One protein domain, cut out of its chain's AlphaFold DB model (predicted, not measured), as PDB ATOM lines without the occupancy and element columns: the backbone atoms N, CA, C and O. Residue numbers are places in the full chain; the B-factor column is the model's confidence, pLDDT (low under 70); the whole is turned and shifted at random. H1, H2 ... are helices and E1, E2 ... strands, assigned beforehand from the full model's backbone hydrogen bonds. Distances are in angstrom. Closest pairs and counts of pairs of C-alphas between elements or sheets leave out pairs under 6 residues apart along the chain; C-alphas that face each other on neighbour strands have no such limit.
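Overview. This is residues 2 to 114 of the 218 residues of an uncharacterized protein of Planctomycetales bacterium 10988 (UniProt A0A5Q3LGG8). A strongly twisted four-stranded sheet makes one end of this model, and the two long helices H1 and H2 make a V that reaches far out from it, its point at the far end. The short helix H3 goes across the open side of the V and packs on one face of the sheet, so that the three helices outline a triangle with an empty middle. The printed part has 113 residues with three named helices and four named strands, in the order E1 H1 H2 H3 E2 E3 E4, and its class is mixed, helices and strands. The sheet runs E1, E2, E3, E4 and is antiparallel throughout. The whole is only just loose, close to extended, with a radius of gyration of the C-alphas of 19.4 A and spans of 64 by 29 by 16 A.

Arrangement. In the sheet, edge strand E1, residues 8 to 12, is antiparallel to E2, residues 87 to 93, with N 9 and O 90 2.8 A apart. E2 and E3, residues 96 to 103, form a hairpin, with N 91 and O 98 2.8 A apart. E3 and the edge strand E4, residues 106 to 113, form another, with N 101 and O 108 3.1 A apart. E2, E3 and E4 make a meander, each strand the antiparallel neighbour of the one before. E4 bends by 56 degrees at residue 110. H3, residues 73 to 82, is on the sheet at a height of 9.6 A, over E4; the two layers are this helix and the sheet. It runs across the strands, only just, at 63 degrees to E4 on the local plane. The closest C-alphas of H3 and E4 are those of Ile 78 and Cys 110, 7.3 A apart. H2, residues 47 to 71, only just touches H3, only at the corner, with 3 pairs of C-alphas within 8 A, the closest those of Ile 68 and Phe 76, 5.9 A apart; their lines are about perpendicular, at 80 degrees. H1, residues 15 to 40, touches H2 with residues 32 to 39 alone, at a steep tilt of 49 degrees, opposite ways; the closest C-alphas, of Gly 35 and Ser 53, are 4.4 A apart. H1 and H3 are apart, and neither H1 nor H2 is on the sheet. In H1, H2 and H3 every O i to N i+4 pair is within hydrogen-bond range.

Along the chain. E1 begins with C-alpha 8 at (20.969, 8.511, 44.992) and is 12.7 A long; E2 measures 18.9 A, E3 21.6 A and E4 20.3 A, from first to last C-alpha. H1 spans 36.8 A and ends with C-alpha 40 at (-2.424, -30.348, 22.738). H2 spans 36.2 A and H3 14.3 A. E4 ends with C-alpha 113 at (6.920, 10.534, 44.931).

Size, cuts and confidence. The two C-alphas farthest apart, those of Ser 6 and Lys 43, are 63.8 A apart. The printed part has no cut. The link from H1 to H2 is short, with 6 residues; the other links are tight. The mean pLDDT of the printed part is 87.0, and residues 2 to 5 and 14 to 16 are under 70.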
ATOM      1  N   LEU A   2      28.618   2.539  51.127       39.06
ATOM      2  CA  LEU A   2      27.928   3.001  49.917       39.06
ATOM      3  C   LEU A   2      28.449   4.398  49.546       39.06
ATOM      4  O   LEU A   2      28.171   5.365  50.246       39.06
ATOM      5  N   ARG A   3      29.249   4.508  48.481       38.22
ATOM      6  CA  ARG A   3      29.541   5.795  47.834       38.22
ATOM      7  C   ARG A   3      28.625   5.900  46.633       38.22
ATOM      8  O   ARG A   3      28.853   5.254  45.615       38.22
ATOM      9  N   THR A   4      27.577   6.678  46.792       48.72
ATOM     10  CA  THR A   4      26.571   6.909  45.769       48.72
ATOM     11  C   THR A   4      26.821   8.296  45.173       48.72
ATOM     12  O   THR A   4      27.402   9.155  45.850       48.72
ATOM     13  N   PRO A   5      26.497   8.545  43.892       57.34
ATOM     14  CA  PRO A   5      26.407   9.922  43.414       57.34
ATOM     15  C   PRO A   5      25.451  10.673  44.353       57.34
ATOM     16  O   PRO A   5      24.486  10.080  44.829       57.34
ATOM     17  N   SER A   6      25.738  11.942  44.660       71.62
ATOM     18  CA  SER A   6      25.156  12.712  45.782       71.62
ATOM     19  C   SER A   6      23.625  12.712  45.892       71.62
ATOM     20  O   SER A   6      23.097  13.097  46.928       71.62
ATOM     21  N   ASN A   7      22.931  12.278  44.842       88.81
ATOM     22  CA  ASN A   7      21.487  12.331  44.697       88.81
ATOM     23  C   ASN A   7      20.824  10.946  44.708       88.81
ATOM     24  O   ASN A   7      19.634  10.855  44.435       88.81
ATOM     25  N   GLU A   8      21.549   9.858  44.975       90.31
ATOM     26  CA  GLU A   8      20.969   8.511  44.992       90.31
ATOM     27  C   GLU A   8      21.233   7.797  46.317       90.31
ATOM     28  O   GLU A   8      22.360   7.758  46.814       90.31
ATOM     29  N   PHE A   9      20.197   7.166  46.859       90.31
ATOM     30  CA  PHE A   9      20.279   6.228  47.968       90.31
ATOM     31  C   PHE A   9      20.103   4.813  47.429       90.31
ATOM     32  O   PHE A   9      19.156   4.549  46.695       90.31
ATOM     33  N   TRP A  10      21.027   3.919  47.765       89.19
ATOM     34  CA  TRP A  10      21.101   2.578  47.191       89.19
ATOM     35  C   TRP A  10      20.872   1.532  48.270       89.19
ATOM     36  O   TRP A  10      21.519   1.571  49.317       89.19
ATOM     37  N   ILE A  11      19.997   0.576  47.980       87.06
ATOM     38  CA  ILE A  11      19.667  -0.538  48.861       87.06
ATOM     39  C   ILE A  11      19.979  -1.810  48.081       87.06
ATOM     40  O   ILE A  11      19.410  -2.068  47.022       87.06
ATOM     41  N   ALA A  12      20.966  -2.567  48.555       82.62
ATOM     42  CA  ALA A  12      21.344  -3.816  47.911       82.62
ATOM     43  C   ALA A  12      20.222  -4.836  48.099       82.62
ATOM     44  O   ALA A  12      19.857  -5.145  49.234       82.62
ATOM     45  N   ASN A  13      19.708  -5.361  46.990       71.81
ATOM     46  CA  ASN A  13      18.751  -6.450  47.028       71.81
ATOM     47  C   ASN A  13      19.525  -7.761  47.227       71.81
ATOM     48  O   ASN A  13      20.640  -7.931  46.720       71.81
ATOM     49  N   ARG A  14      18.989  -8.694  48.022       66.75
ATOM     50  CA  ARG A  14      19.690  -9.956  48.300       66.75
ATOM     51  C   ARG A  14      19.273 -11.058  47.337       66.75
ATOM     52  O   ARG A  14      18.100 -11.312  47.108       66.75
ATOM     53  N   TRP A  15      20.266 -11.828  46.901       67.69
ATOM     54  CA  TRP A  15      20.118 -13.018  46.059       67.69
ATOM     55  C   TRP A  15      19.083 -14.038  46.559       67.69
ATOM     56  O   TRP A  15      18.539 -14.789  45.757       67.69
ATOM     57  N   GLY A  16      18.809 -14.090  47.869       67.12
ATOM     58  CA  GLY A  16      17.850 -15.028  48.459       67.12
ATOM     59  C   GLY A  16      16.430 -14.874  47.907       67.12
ATOM     60  O   GLY A  16      15.820 -15.875  47.523       67.12
ATOM     61  N   SER A  17      15.933 -13.638  47.793       70.44
ATOM     62  CA  SER A  17      14.623 -13.361  47.191       70.44
ATOM     63  C   SER A  17      14.633 -13.714  45.701       70.44
ATOM     64  O   SER A  17      13.738 -14.419  45.235       70.44
ATOM     65  N   ILE A  18      15.701 -13.357  44.980       78.12
ATOM     66  CA  ILE A  18      15.896 -13.694  43.561       78.12
ATOM     67  C   ILE A  18      15.813 -15.211  43.340       78.12
ATOM     68  O   ILE A  18      15.085 -15.668  42.459       78.12
ATOM     69  N   PHE A  19      16.512 -16.018  44.149       81.94
ATOM     70  CA  PHE A  19      16.471 -17.480  44.047       81.94
ATOM     71  C   PHE A  19      15.081 -18.044  44.339       81.94
ATOM     72  O   PHE A  19      14.629 -18.949  43.635       81.94
ATOM     73  N   TYR A  20      14.394 -17.513  45.352       83.06
ATOM     74  CA  TYR A  20      13.035 -17.924  45.686       83.06
ATOM     75  C   TYR A  20      12.058 -17.628  44.540       83.06
ATOM     76  O   TYR A  20      11.332 -18.523  44.097       83.06
ATOM     77  N   TYR A  21      12.088 -16.409  43.996       84.31
ATOM     78  CA  TYR A  21      11.271 -16.048  42.842       84.31
ATOM     79  C   TYR A  21      11.633 -16.890  41.625       84.31
ATOM     80  O   TYR A  21      10.731 -17.428  40.986       84.31
ATOM     81  N   PHE A  22      12.916 -17.085  41.331       88.00
ATOM     82  CA  PHE A  22      13.358 -17.941  40.233       88.00
ATOM     83  C   PHE A  22      12.816 -19.372  40.371       88.00
ATOM     84  O   PHE A  22      12.311 -19.941  39.401       88.00
ATOM     85  N   TYR A  23      12.864 -19.944  41.577       89.75
ATOM     86  CA  TYR A  23      12.326 -21.272  41.869       89.75
ATOM     87  C   TYR A  23      10.808 -21.342  41.641       89.75
ATOM     88  O   TYR A  23      10.335 -22.225  40.921       89.75
ATOM     89  N   LEU A  24      10.044 -20.386  42.180       89.44
ATOM     90  CA  LEU A  24       8.592 -20.323  41.987       89.44
ATOM     91  C   LEU A  24       8.202 -20.154  40.514       89.44
ATOM     92  O   LEU A  24       7.325 -20.868  40.024       89.44
ATOM     93  N   HIS A  25       8.867 -19.248  39.795       90.00
ATOM     94  CA  HIS A  25       8.625 -19.037  38.369       90.00
ATOM     95  C   HIS A  25       8.973 -20.287  37.559       90.00
ATOM     96  O   HIS A  25       8.213 -20.666  36.669       90.00
ATOM     97  N   SER A  26      10.066 -20.975  37.898       93.00
ATOM     98  CA  SER A  26      10.455 -22.226  37.244       93.00
ATOM     99  C   SER A  26       9.388 -23.308  37.417       93.00
ATOM    100  O   SER A  26       9.005 -23.949  36.439       93.00
ATOM    101  N   ILE A  27       8.845 -23.471  38.629       93.31
ATOM    102  CA  ILE A  27       7.719 -24.380  38.878       93.31
ATOM    103  C   ILE A  27       6.515 -23.978  38.026       93.31
ATOM    104  O   ILE A  27       5.970 -24.814  37.304       93.31
ATOM    105  N   ALA A  28       6.115 -22.705  38.066       91.81
ATOM    106  CA  ALA A  28       4.963 -22.222  37.312       91.81
ATOM    107  C   ALA A  28       5.115 -22.482  35.802       91.81
ATOM    108  O   ALA A  28       4.178 -22.971  35.170       91.81
ATOM    109  N   ILE A  29       6.303 -22.241  35.238       93.38
ATOM    110  CA  ILE A  29       6.629 -22.520  33.834       93.38
ATOM    111  C   ILE A  29       6.513 -24.016  33.530       93.38
ATOM    112  O   ILE A  29       5.885 -24.381  32.539       93.38
ATOM    113  N   VAL A  30       7.055 -24.894  34.379       95.56
ATOM    114  CA  VAL A  30       6.935 -26.351  34.192       95.56
ATOM    115  C   VAL A  30       5.467 -26.779  34.160       95.56
ATOM    116  O   VAL A  30       5.064 -27.503  33.250       95.56
ATOM    117  N   PHE A  31       4.637 -26.291  35.086       95.06
ATOM    118  CA  PHE A  31       3.202 -26.594  35.093       95.06
ATOM    119  C   PHE A  31       2.460 -26.007  33.885       95.06
ATOM    120  O   PHE A  31       1.565 -26.662  33.351       95.06
ATOM    121  N   LEU A  32       2.845 -24.821  33.404       95.56
ATOM    122  CA  LEU A  32       2.310 -24.255  32.161       95.56
ATOM    123  C   LEU A  32       2.656 -25.130  30.949       95.56
ATOM    124  O   LEU A  32       1.786 -25.388  30.119       95.56
ATOM    125  N   LEU A  33       3.891 -25.631  30.861       96.88
ATOM    126  CA  LEU A  33       4.326 -26.515  29.776       96.88
ATOM    127  C   LEU A  33       3.618 -27.874  29.825       96.88
ATOM    128  O   LEU A  33       3.142 -28.345  28.792       96.88
ATOM    129  N   ILE A  34       3.491 -28.479  31.010       95.75
ATOM    130  CA  ILE A  34       2.722 -29.719  31.209       95.75
ATOM    131  C   ILE A  34       1.259 -29.495  30.826       95.75
ATOM    132  O   ILE A  34       0.673 -30.301  30.104       95.75
ATOM    133  N   GLY A  35       0.671 -28.385  31.274       95.69
ATOM    134  CA  GLY A  35      -0.701 -28.034  30.945       95.69
ATOM    135  C   GLY A  35      -0.901 -27.883  29.439       95.69
ATOM    136  O   GLY A  35      -1.844 -28.439  28.879       95.69
ATOM    137  N   LEU A  36       0.009 -27.174  28.768       96.75
ATOM    138  CA  LEU A  36      -0.026 -26.998  27.319       96.75
ATOM    139  C   LEU A  36       0.095 -28.344  26.599       96.75
ATOM    140  O   LEU A  36      -0.684 -28.628  25.692       96.75
ATOM    141  N   PHE A  37       1.022 -29.200  27.033       96.94
ATOM    142  CA  PHE A  37       1.189 -30.542  26.483       96.94
ATOM    143  C   PHE A  37      -0.089 -31.380  26.622       96.94
ATOM    144  O   PHE A  37      -0.520 -31.991  25.642       96.94
ATOM    145  N   ASN A  38      -0.722 -31.370  27.797       96.06
ATOM    146  CA  ASN A  38      -1.971 -32.091  28.050       96.06
ATOM    147  C   ASN A  38      -3.117 -31.591  27.161       96.06
ATOM    148  O   ASN A  38      -3.895 -32.399  26.657       96.06
ATOM    149  N   LEU A  39      -3.212 -30.276  26.938       94.06
ATOM    150  CA  LEU A  39      -4.227 -29.677  26.067       94.06
ATOM    151  C   LEU A  39      -4.008 -30.035  24.594       94.06
ATOM    152  O   LEU A  39      -4.957 -30.390  23.899       94.06
ATOM    153  N   LEU A  40      -2.762 -29.988  24.118       96.25
ATOM    154  CA  LEU A  40      -2.424 -30.348  22.738       96.25
ATOM    155  C   LEU A  40      -2.615 -31.848  22.472       96.25
ATOM    156  O   LEU A  40      -3.015 -32.239  21.377       96.25
ATOM    157  N   ASN A  41      -2.391 -32.685  23.487       95.56
ATOM    158  CA  ASN A  41      -2.508 -34.140  23.412       95.56
ATOM    159  C   ASN A  41      -3.777 -34.669  24.098       95.56
ATOM    160  O   ASN A  41      -3.791 -35.802  24.579       95.56
ATOM    161  N   TYR A  42      -4.868 -33.894  24.109       93.00
ATOM    162  CA  TYR A  42      -6.103 -34.228  24.838       93.00
ATOM    163  C   TYR A  42      -6.728 -35.587  24.471       93.00
ATOM    164  O   TYR A  42      -7.528 -36.121  25.232       93.00
ATOM    165  N   LYS A  43      -6.389 -36.153  23.303       93.56
ATOM    166  CA  LYS A  43      -6.833 -37.493  22.877       93.56
ATOM    167  C   LYS A  43      -6.022 -38.636  23.497       93.56
ATOM    168  O   LYS A  43      -6.515 -39.756  23.554       93.56
ATOM    169  N   LEU A  44      -4.780 -38.367  23.897       93.62
ATOM    170  CA  LEU A  44      -3.838 -39.338  24.472       93.62
ATOM    171  C   LEU A  44      -3.808 -39.273  26.002       93.62
ATOM    172  O   LEU A  44      -3.359 -40.208  26.659       93.62
ATOM    173  N   VAL A  45      -4.269 -38.158  26.564       91.56
ATOM    174  CA  VAL A  45      -4.229 -37.861  27.992       91.56
ATOM    175  C   VAL A  45      -5.642 -37.972  28.572       91.56
ATOM    176  O   VAL A  45      -6.618 -37.573  27.945       91.56
ATOM    177  N   GLY A  46      -5.774 -38.530  29.778       93.75
ATOM    178  CA  GLY A  46      -7.076 -38.692  30.430       93.75
ATOM    179  C   GLY A  46      -7.790 -37.354  30.676       93.75
ATOM    180  O   GLY A  46      -7.154 -36.349  30.999       93.75
ATOM    181  N   PHE A  47      -9.125 -37.359  30.596       93.75
ATOM    182  CA  PHE A  47      -9.970 -36.165  30.763       93.75
ATOM    183  C   PHE A  47      -9.654 -35.359  32.036       93.75
ATOM    184  O   PHE A  47      -9.629 -34.132  32.003       93.75
ATOM    185  N   GLY A  48      -9.342 -36.036  33.149       95.56
ATOM    186  CA  GLY A  48      -8.989 -35.372  34.408       95.56
ATOM    187  C   GLY A  48      -7.740 -34.486  34.313       95.56
ATOM    188  O   GLY A  48      -7.730 -33.385  34.856       95.56
ATOM    189  N   ALA A  49      -6.711 -34.911  33.575       94.81
ATOM    190  CA  ALA A  49      -5.494 -34.119  33.395       94.81
ATOM    191  C   ALA A  49      -5.718 -32.927  32.448       94.81
ATOM    192  O   ALA A  49      -5.164 -31.852  32.678       94.81
ATOM    193  N   VAL A  50      -6.587 -33.073  31.441       95.56
ATOM    194  CA  VAL A  50      -7.043 -31.951  30.603       95.56
ATOM    195  C   VAL A  50      -7.769 -30.912  31.462       95.56
ATOM    196  O   VAL A  50      -7.438 -29.730  31.405       95.56
ATOM    197  N   LEU A  51      -8.702 -31.350  32.314       96.44
ATOM    198  CA  LEU A  51      -9.454 -30.462  33.202       96.44
ATOM    199  C   LEU A  51      -8.549 -29.749  34.217       96.44
ATOM    200  O   LEU A  51      -8.672 -28.539  34.395       96.44
ATOM    201  N   ALA A  52      -7.609 -30.468  34.836       96.00
ATOM    202  CA  ALA A  52      -6.629 -29.879  35.749       96.00
ATOM    203  C   ALA A  52      -5.762 -28.818  35.047       96.00
ATOM    204  O   ALA A  52      -5.511 -27.751  35.603       96.00
ATOM    205  N   SER A  53      -5.367 -29.080  33.799       96.81
ATOM    206  CA  SER A  53      -4.599 -28.134  32.985       96.81
ATOM    207  C   SER A  53      -5.414 -26.875  32.674       96.81
ATOM    208  O   SER A  53      -4.915 -25.769  32.855       96.81
ATOM    209  N   LEU A  54      -6.685 -27.021  32.279       96.50
ATOM    210  CA  LEU A  54      -7.591 -25.885  32.069       96.50
ATOM    211  C   LEU A  54      -7.759 -25.048  33.341       96.50
ATOM    212  O   LEU A  54      -7.656 -23.826  33.279       96.50
ATOM    213  N   ALA A  55      -7.977 -25.693  34.489       96.25
ATOM    214  CA  ALA A  55      -8.105 -25.006  35.770       96.25
ATOM    215  C   ALA A  55      -6.833 -24.216  36.124       96.25
ATOM    216  O   ALA A  55      -6.929 -23.071  36.562       96.25
ATOM    217  N   TRP A  56      -5.651 -24.785  35.868       95.62
ATOM    218  CA  TRP A  56      -4.372 -24.099  36.060       95.62
ATOM    219  C   TRP A  56      -4.230 -22.859  35.167       95.62
ATOM    220  O   TRP A  56      -3.917 -21.777  35.662       95.62
ATOM    221  N   PHE A  57      -4.520 -22.976  33.867       96.00
ATOM    222  CA  PHE A  57      -4.480 -21.829  32.953       96.00
ATOM    223  C   PHE A  57      -5.484 -20.743  33.333       96.00
ATOM    224  O   PHE A  57      -5.152 -19.561  33.261       96.00
ATOM    225  N   LEU A  58      -6.692 -21.122  33.758       96.50
ATOM    226  CA  LEU A  58      -7.693 -20.172  34.239       96.50
ATOM    227  C   LEU A  58      -7.224 -19.457  35.505       96.50
ATOM    228  O   LEU A  58      -7.404 -18.248  35.602       96.50
ATOM    229  N   LEU A  59      -6.589 -20.167  36.440       95.12
ATOM    230  CA  LEU A  59      -6.032 -19.573  37.654       95.12
ATOM    231  C   LEU A  59      -4.928 -18.559  37.328       95.12
ATOM    232  O   LEU A  59      -5.012 -17.411  37.756       95.12
ATOM    233  N   ILE A  60      -3.923 -18.953  36.539       93.81
ATOM    234  CA  ILE A  60      -2.829 -18.053  36.140       93.81
ATOM    235  C   ILE A  60      -3.375 -16.866  35.342       93.81
ATOM    236  O   ILE A  60      -3.046 -15.719  35.635       93.81
ATOM    237  N   GLY A  61      -4.266 -17.123  34.381       94.81
ATOM    238  CA  GLY A  61      -4.918 -16.083  33.590       94.81
ATOM    239  C   GLY A  61      -5.715 -15.105  34.453       94.81
ATOM    240  O   GLY A  61      -5.618 -13.899  34.245       94.81
ATOM    241  N   TRP A  62      -6.447 -15.600  35.454       95.94
ATOM    242  CA  TRP A  62      -7.188 -14.777  36.410       95.94
ATOM    243  C   TRP A  62      -6.259 -13.887  37.240       95.94
ATOM    244  O   TRP A  62      -6.518 -12.690  37.365       95.94
ATOM    245  N   LEU A  63      -5.163 -14.442  37.767       91.88
ATOM    246  CA  LEU A  63      -4.178 -13.695  38.556       91.88
ATOM    247  C   LEU A  63      -3.498 -12.599  37.722       91.88
ATOM    248  O   LEU A  63      -3.456 -11.439  38.140       91.88
ATOM    249  N   CYS A  64      -3.030 -12.938  36.516       92.06
ATOM    250  CA  CYS A  64      -2.437 -11.969  35.595       92.06
ATOM    251  C   CYS A  64      -3.447 -10.886  35.199       92.06
ATOM    252  O   CYS A  64      -3.125  -9.700  35.228       92.06
ATOM    253  N   TRP A  65      -4.681 -11.273  34.868       94.50
ATOM    254  CA  TRP A  65      -5.730 -10.333  34.479       94.50
ATOM    255  C   TRP A  65      -6.101  -9.372  35.608       94.50
ATOM    256  O   TRP A  65      -6.226  -8.175  35.359       94.50
ATOM    257  N   GLY A  66      -6.240  -9.866  36.843       89.75
ATOM    258  CA  GLY A  66      -6.507  -9.029  38.014       89.75
ATOM    259  C   GLY A  66      -5.428  -7.964  38.203       89.75
ATOM    260  O   GLY A  66      -5.739  -6.775  38.258       89.75
ATOM    261  N   SER A  67      -4.157  -8.375  38.179       86.06
ATOM    262  CA  SER A  67      -3.023  -7.456  38.316       86.06
ATOM    263  C   SER A  67      -2.961  -6.420  37.181       86.06
ATOM    264  O   SER A  67      -2.851  -5.218  37.434       86.06
ATOM    265  N   ILE A  68      -3.125  -6.854  35.923       91.19
ATOM    266  CA  ILE A  68      -3.130  -5.960  34.753       91.19
ATOM    267  C   ILE A  68      -4.301  -4.975  34.814       91.19
ATOM    268  O   ILE A  68      -4.126  -3.800  34.497       91.19
ATOM    269  N   LYS A  69      -5.489  -5.422  35.225       89.31
ATOM    270  CA  LYS A  69      -6.672  -4.565  35.342       89.31
ATOM    271  C   LYS A  69      -6.497  -3.499  36.426       89.31
ATOM    272  O   LYS A  69      -6.985  -2.386  36.257       89.31
ATOM    273  N   GLU A  70      -5.825  -3.827  37.526       79.81
ATOM    274  CA  GLU A  70      -5.639  -2.910  38.655       79.81
ATOM    275  C   GLU A  70      -4.502  -1.906  38.461       79.81
ATOM    276  O   GLU A  70      -4.644  -0.755  38.884       79.81
ATOM    277  N   ARG A  71      -3.379  -2.343  37.872       78.06
ATOM    278  CA  ARG A  71      -2.116  -1.581  37.815       78.06
ATOM    279  C   ARG A  71      -1.655  -1.239  36.395       78.06
ATOM    280  O   ARG A  71      -0.761  -0.417  36.213       78.06
ATOM    281  N   GLY A  72      -2.261  -1.851  35.382       85.62
ATOM    282  CA  GLY A  72      -1.863  -1.725  33.985       85.62
ATOM    283  C   GLY A  72      -0.745  -2.691  33.583       85.62
ATOM    284  O   GLY A  72       0.056  -3.152  34.395       85.62
ATOM    285  N   ILE A  73      -0.666  -2.973  32.280       88.31
ATOM    286  CA  ILE A  73       0.269  -3.963  31.726       88.31
ATOM    287  C   ILE A  73       1.741  -3.588  31.935       88.31
ATOM    288  O   ILE A  73       2.562  -4.454  32.224       88.31
ATOM    289  N   ARG A  74       2.083  -2.293  31.847       84.19
ATOM    290  CA  ARG A  74       3.452  -1.816  32.088       84.19
ATOM    291  C   ARG A  74       3.890  -2.131  33.515       84.19
ATOM    292  O   ARG A  74       4.974  -2.669  33.700       84.19
ATOM    293  N   ARG A  75       3.050  -1.813  34.507       82.25
ATOM    294  CA  ARG A  75       3.390  -2.046  35.913       82.25
ATOM    295  C   ARG A  75       3.458  -3.531  36.233       82.25
ATOM    296  O   ARG A  75       4.378  -3.930  36.925       82.25
ATOM    297  N   PHE A  76       2.579  -4.343  35.643       86.50
ATOM    298  CA  PHE A  76       2.663  -5.800  35.753       86.50
ATOM    299  C   PHE A  76       4.057  -6.323  35.374       86.50
ATOM    300  O   PHE A  76       4.680  -7.015  36.170       86.50
ATOM    301  N   PHE A  77       4.587  -5.950  34.204       86.69
ATOM    302  CA  PHE A  77       5.925  -6.393  33.792       86.69
ATOM    303  C   PHE A  77       7.050  -5.819  34.659       86.69
ATOM    304  O   PHE A  77       8.015  -6.528  34.926       86.69
ATOM    305  N   ILE A  78       6.929  -4.567  35.105       86.00
ATOM    306  CA  ILE A  78       7.895  -3.955  36.029       86.00
ATOM    307  C   ILE A  78       7.933  -4.731  37.348       86.00
ATOM    308  O   ILE A  78       9.017  -5.111  37.769       86.00
ATOM    309  N   ASP A  79       6.779  -5.043  37.941       82.62
ATOM    310  CA  ASP A  79       6.683  -5.804  39.192       82.62
ATOM    311  C   ASP A  79       7.305  -7.210  39.029       82.62
ATOM    312  O   ASP A  79       7.999  -7.681  39.924       82.62
ATOM    313  N   GLN A  80       7.124  -7.869  37.872       84.94
ATOM    314  CA  GLN A  80       7.776  -9.163  37.597       84.94
ATOM    315  C   GLN A  80       9.301  -9.047  37.451       84.94
ATOM    316  O   GLN A  80      10.026  -9.950  37.857       84.94
ATOM    317  N   LEU A  81       9.795  -7.964  36.842       84.81
ATOM    318  CA  LEU A  81      11.232  -7.731  36.653       84.81
ATOM    319  C   LEU A  81      11.923  -7.295  37.945       84.81
ATOM    320  O   LEU A  81      13.076  -7.663  38.159       84.81
ATOM    321  N   TRP A  82      11.221  -6.553  38.804       83.25
ATOM    322  CA  TRP A  82      11.737  -6.071  40.085       83.25
ATOM    323  C   TRP A  82      12.232  -7.229  40.954       83.25
ATOM    324  O   TRP A  82      13.315  -7.152  41.520       83.25
ATOM    325  N   CYS A  83      11.529  -8.365  40.958       81.06
ATOM    326  CA  CYS A  83      11.946  -9.571  41.683       81.06
ATOM    327  C   CYS A  83      13.355 -10.094  41.324       81.06
ATOM    328  O   CYS A  83      13.894 -10.931  42.047       81.06
ATOM    329  N   TYR A  84      13.932  -9.645  40.206       82.31
ATOM    330  CA  TYR A  84      15.265 -10.015  39.724       82.31
ATOM    331  C   TYR A  84      16.258  -8.847  39.755       82.31
ATOM    332  O   TYR A  84      17.326  -8.939  39.152       82.31
ATOM    333  N   ALA A  85      15.897  -7.727  40.375       83.38
ATOM    334  CA  ALA A  85      16.769  -6.575  40.465       83.38
ATOM    335  C   ALA A  85      17.882  -6.794  41.493       83.38
ATOM    336  O   ALA A  85      17.641  -7.297  42.587       83.38
ATOM    337  N   ASP A  86      19.093  -6.348  41.160       79.06
ATOM    338  CA  ASP A  86      20.235  -6.465  42.070       79.06
ATOM    339  C   ASP A  86      20.184  -5.406  43.181       79.06
ATOM    340  O   ASP A  86      20.699  -5.611  44.278       79.06
ATOM    341  N   HIS A  87      19.624  -4.232  42.881       84.62
ATOM    342  CA  HIS A  87      19.589  -3.095  43.796       84.62
ATOM    343  C   HIS A  87      18.327  -2.277  43.583       84.62
ATOM    344  O   HIS A  87      17.999  -1.936  42.442       84.62
ATOM    345  N   ASP A  88      17.722  -1.871  44.688       88.38
ATOM    346  CA  ASP A  88      16.733  -0.807  44.710       88.38
ATOM    347  C   ASP A  88      17.457   0.527  44.898       88.38
ATOM    348  O   ASP A  88      18.515   0.614  45.534       88.38
ATOM    349  N   TYR A  89      16.910   1.586  44.315       90.19
ATOM    350  CA  TYR A  89      17.427   2.929  44.499       90.19
ATOM    351  C   TYR A  89      16.313   3.943  44.683       90.19
ATOM    352  O   TYR A  89      15.198   3.806  44.178       90.19
ATOM    353  N   ILE A  90      16.676   5.019  45.371       90.81
ATOM    354  CA  ILE A  90      15.876   6.226  45.479       90.81
ATOM    355  C   ILE A  90      16.724   7.378  44.966       90.81
ATOM    356  O   ILE A  90      17.754   7.706  45.551       90.81
ATOM    357  N   ARG A  91      16.306   7.979  43.852       92.50
ATOM    358  CA  ARG A  91      16.976   9.120  43.228       92.50
ATOM    359  C   ARG A  91      16.231  10.401  43.570       92.50
ATOM    360  O   ARG A  91      15.056  10.546  43.246       92.50
ATOM    361  N   ALA A  92      16.925  11.337  44.197       91.44
ATOM    362  CA  ALA A  92      16.434  12.673  44.461       91.44
ATOM    363  C   ALA A  92      16.624  13.570  43.229       91.44
ATOM    364  O   ALA A  92      17.731  13.762  42.719       91.44
ATOM    365  N   GLU A  93      15.526  14.152  42.774       89.75
ATOM    366  CA  GLU A  93      15.469  15.235  41.800       89.75
ATOM    367  C   GLU A  93      14.870  16.483  42.474       89.75
ATOM    368  O   GLU A  93      14.231  16.361  43.520       89.75
ATOM    369  N   PRO A  94      15.051  17.694  41.911       84.50
ATOM    370  CA  PRO A  94      14.666  18.943  42.580       84.50
ATOM    371  C   PRO A  94      13.215  19.006  43.083       84.50
ATOM    372  O   PRO A  94      12.929  19.725  44.036       84.50
ATOM    373  N   GLU A  95      12.299  18.265  42.454       86.81
ATOM    374  CA  GLU A  95      10.866  18.295  42.771       86.81
ATOM    375  C   GLU A  95      10.279  16.920  43.132       86.81
ATOM    376  O   GLU A  95       9.090  16.825  43.453       86.81
ATOM    377  N   ALA A  96      11.076  15.848  43.076       90.69
ATOM    378  CA  ALA A  96      10.579  14.483  43.211       90.69
ATOM    379  C   ALA A  96      11.656  13.491  43.662       90.69
ATOM    380  O   ALA A  96      12.835  13.644  43.358       90.69
ATOM    381  N   PHE A  97      11.221  12.429  44.327       91.25
ATOM    382  CA  PHE A  97      12.002  11.225  44.557       91.25
ATOM    383  C   PHE A  97      11.522  10.141  43.595       91.25
ATOM    384  O   PHE A  97      10.342   9.787  43.592       91.25
ATOM    385  N   HIS A  98      12.429   9.615  42.778       91.31
ATOM    386  CA  HIS A  98      12.167   8.444  41.947       91.31
ATOM    387  C   HIS A  98      12.587   7.206  42.708       91.31
ATOM    388  O   HIS A  98      13.741   7.098  43.118       91.31
ATOM    389  N   ILE A  99      11.659   6.278  42.873       89.88
ATOM    390  CA  ILE A  99      11.944   4.949  43.389       89.88
ATOM    391  C   ILE A  99      12.024   4.008  42.202       89.88
ATOM    392  O   ILE A  99      11.138   3.978  41.340       89.88
ATOM    393  N   GLY A 100      13.095   3.237  42.150       89.62
ATOM    394  CA  GLY A 100      13.325   2.302  41.073       89.62
ATOM    395  C   GLY A 100      14.311   1.228  41.466       89.62
ATOM    396  O   GLY A 100      14.712   1.104  42.619       89.62
ATOM    397  N   PHE A 101      14.715   0.459  40.469       89.31
ATOM    398  CA  PHE A 101      15.688  -0.601  40.645       89.31
ATOM    399  C   PHE A 101      16.650  -0.661  39.464       89.31
ATOM    400  O   PHE A 101      16.346  -0.197  38.361       89.31
ATOM    401  N   ARG A 102      17.840  -1.225  39.683       86.19
ATOM    402  CA  ARG A 102      18.787  -1.514  38.601       86.19
ATOM    403  C   ARG A 102      18.646  -2.951  38.135       86.19
ATOM    404  O   ARG A 102      18.785  -3.890  38.913       86.19
ATOM    405  N   PHE A 103      18.455  -3.095  36.831       81.50
ATOM    406  CA  PHE A 103      18.437  -4.378  36.143       81.50
ATOM    407  C   PHE A 103      19.512  -4.376  35.058       81.50
ATOM    408  O   PHE A 103      19.467  -3.547  34.148       81.50
ATOM    409  N   PHE A 104      20.513  -5.258  35.178       80.12
ATOM    410  CA  PHE A 104      21.717  -5.253  34.330       80.12
ATOM    411  C   PHE A 104      22.349  -3.854  34.202       80.12
ATOM    412  O   PHE A 104      22.540  -3.345  33.098       80.12
ATOM    413  N   GLU A 105      22.597  -3.203  35.343       80.69
ATOM    414  CA  GLU A 105      23.156  -1.841  35.457       80.69
ATOM    415  C   GLU A 105      22.290  -0.705  34.879       80.69
ATOM    416  O   GLU A 105      22.642   0.469  35.014       80.69
ATOM    417  N   LYS A 106      21.125  -1.004  34.289       83.88
ATOM    418  CA  LYS A 106      20.207   0.012  33.767       83.88
ATOM    419  C   LYS A 106      19.185   0.420  34.831       83.88
ATOM    420  O   LYS A 106      18.525  -0.463  35.381       83.88
ATOM    421  N   PRO A 107      19.031   1.726  35.123       86.44
ATOM    422  CA  PRO A 107      18.009   2.204  36.047       86.44
ATOM    423  C   PRO A 107      16.611   2.073  35.430       86.44
ATOM    424  O   PRO A 107      16.403   2.414  34.262       86.44
ATOM    425  N   VAL A 108      15.659   1.582  36.220       87.25
ATOM    426  CA  VAL A 108      14.239   1.498  35.875       87.25
ATOM    427  C   VAL A 108      13.441   2.249  36.938       87.25
ATOM    428  O   VAL A 108      13.212   1.736  38.032       87.25
ATOM    429  N   ASP A 109      13.002   3.463  36.599       86.44
ATOM    430  CA  ASP A 109      12.153   4.280  37.472       86.44
ATOM    431  C   ASP A 109      10.725   3.701  37.500       86.44
ATOM    432  O   ASP A 109      10.062   3.547  36.460       86.44
ATOM    433  N   CYS A 110      10.262   3.358  38.701       82.56
ATOM    434  CA  CYS A 110       8.987   2.686  38.940       82.56
ATOM    435  C   CYS A 110       7.940   3.661  39.463       82.56
ATOM    436  O   CYS A 110       6.870   3.789  38.859       82.56
ATOM    437  N   ASP A 111       8.275   4.347  40.554       83.12
ATOM    438  CA  ASP A 111       7.406   5.283  41.256       83.12
ATOM    439  C   ASP A 111       8.054   6.661  41.339       83.12
ATOM    440  O   ASP A 111       9.267   6.795  41.475       83.12
ATOM    441  N   LEU A 112       7.216   7.692  41.268       88.69
ATOM    442  CA  LEU A 112       7.608   9.078  41.466       88.69
ATOM    443  C   LEU A 112       6.810   9.610  42.649       88.69
ATOM    444  O   LEU A 112       5.582   9.662  42.592       88.69
ATOM    445  N   ILE A 113       7.513  10.010  43.704       88.06
ATOM    446  CA  ILE A 113       6.920  10.534  44.931       88.06
ATOM    447  C   ILE A 113       7.419  11.958  45.135       88.06
ATOM    448  O   ILE A 113       8.613  12.212  45.291       88.06
ATOM    449  N   ARG A 114       6.503  12.921  45.155       89.19
ATOM    450  CA  ARG A 114       6.832  14.309  45.479       89.19
ATOM    451  C   ARG A 114       7.091  14.433  46.983       89.19
ATOM    452  O   ARG A 114       6.331  13.864  47.766       89.19
TER     453      ARG A 114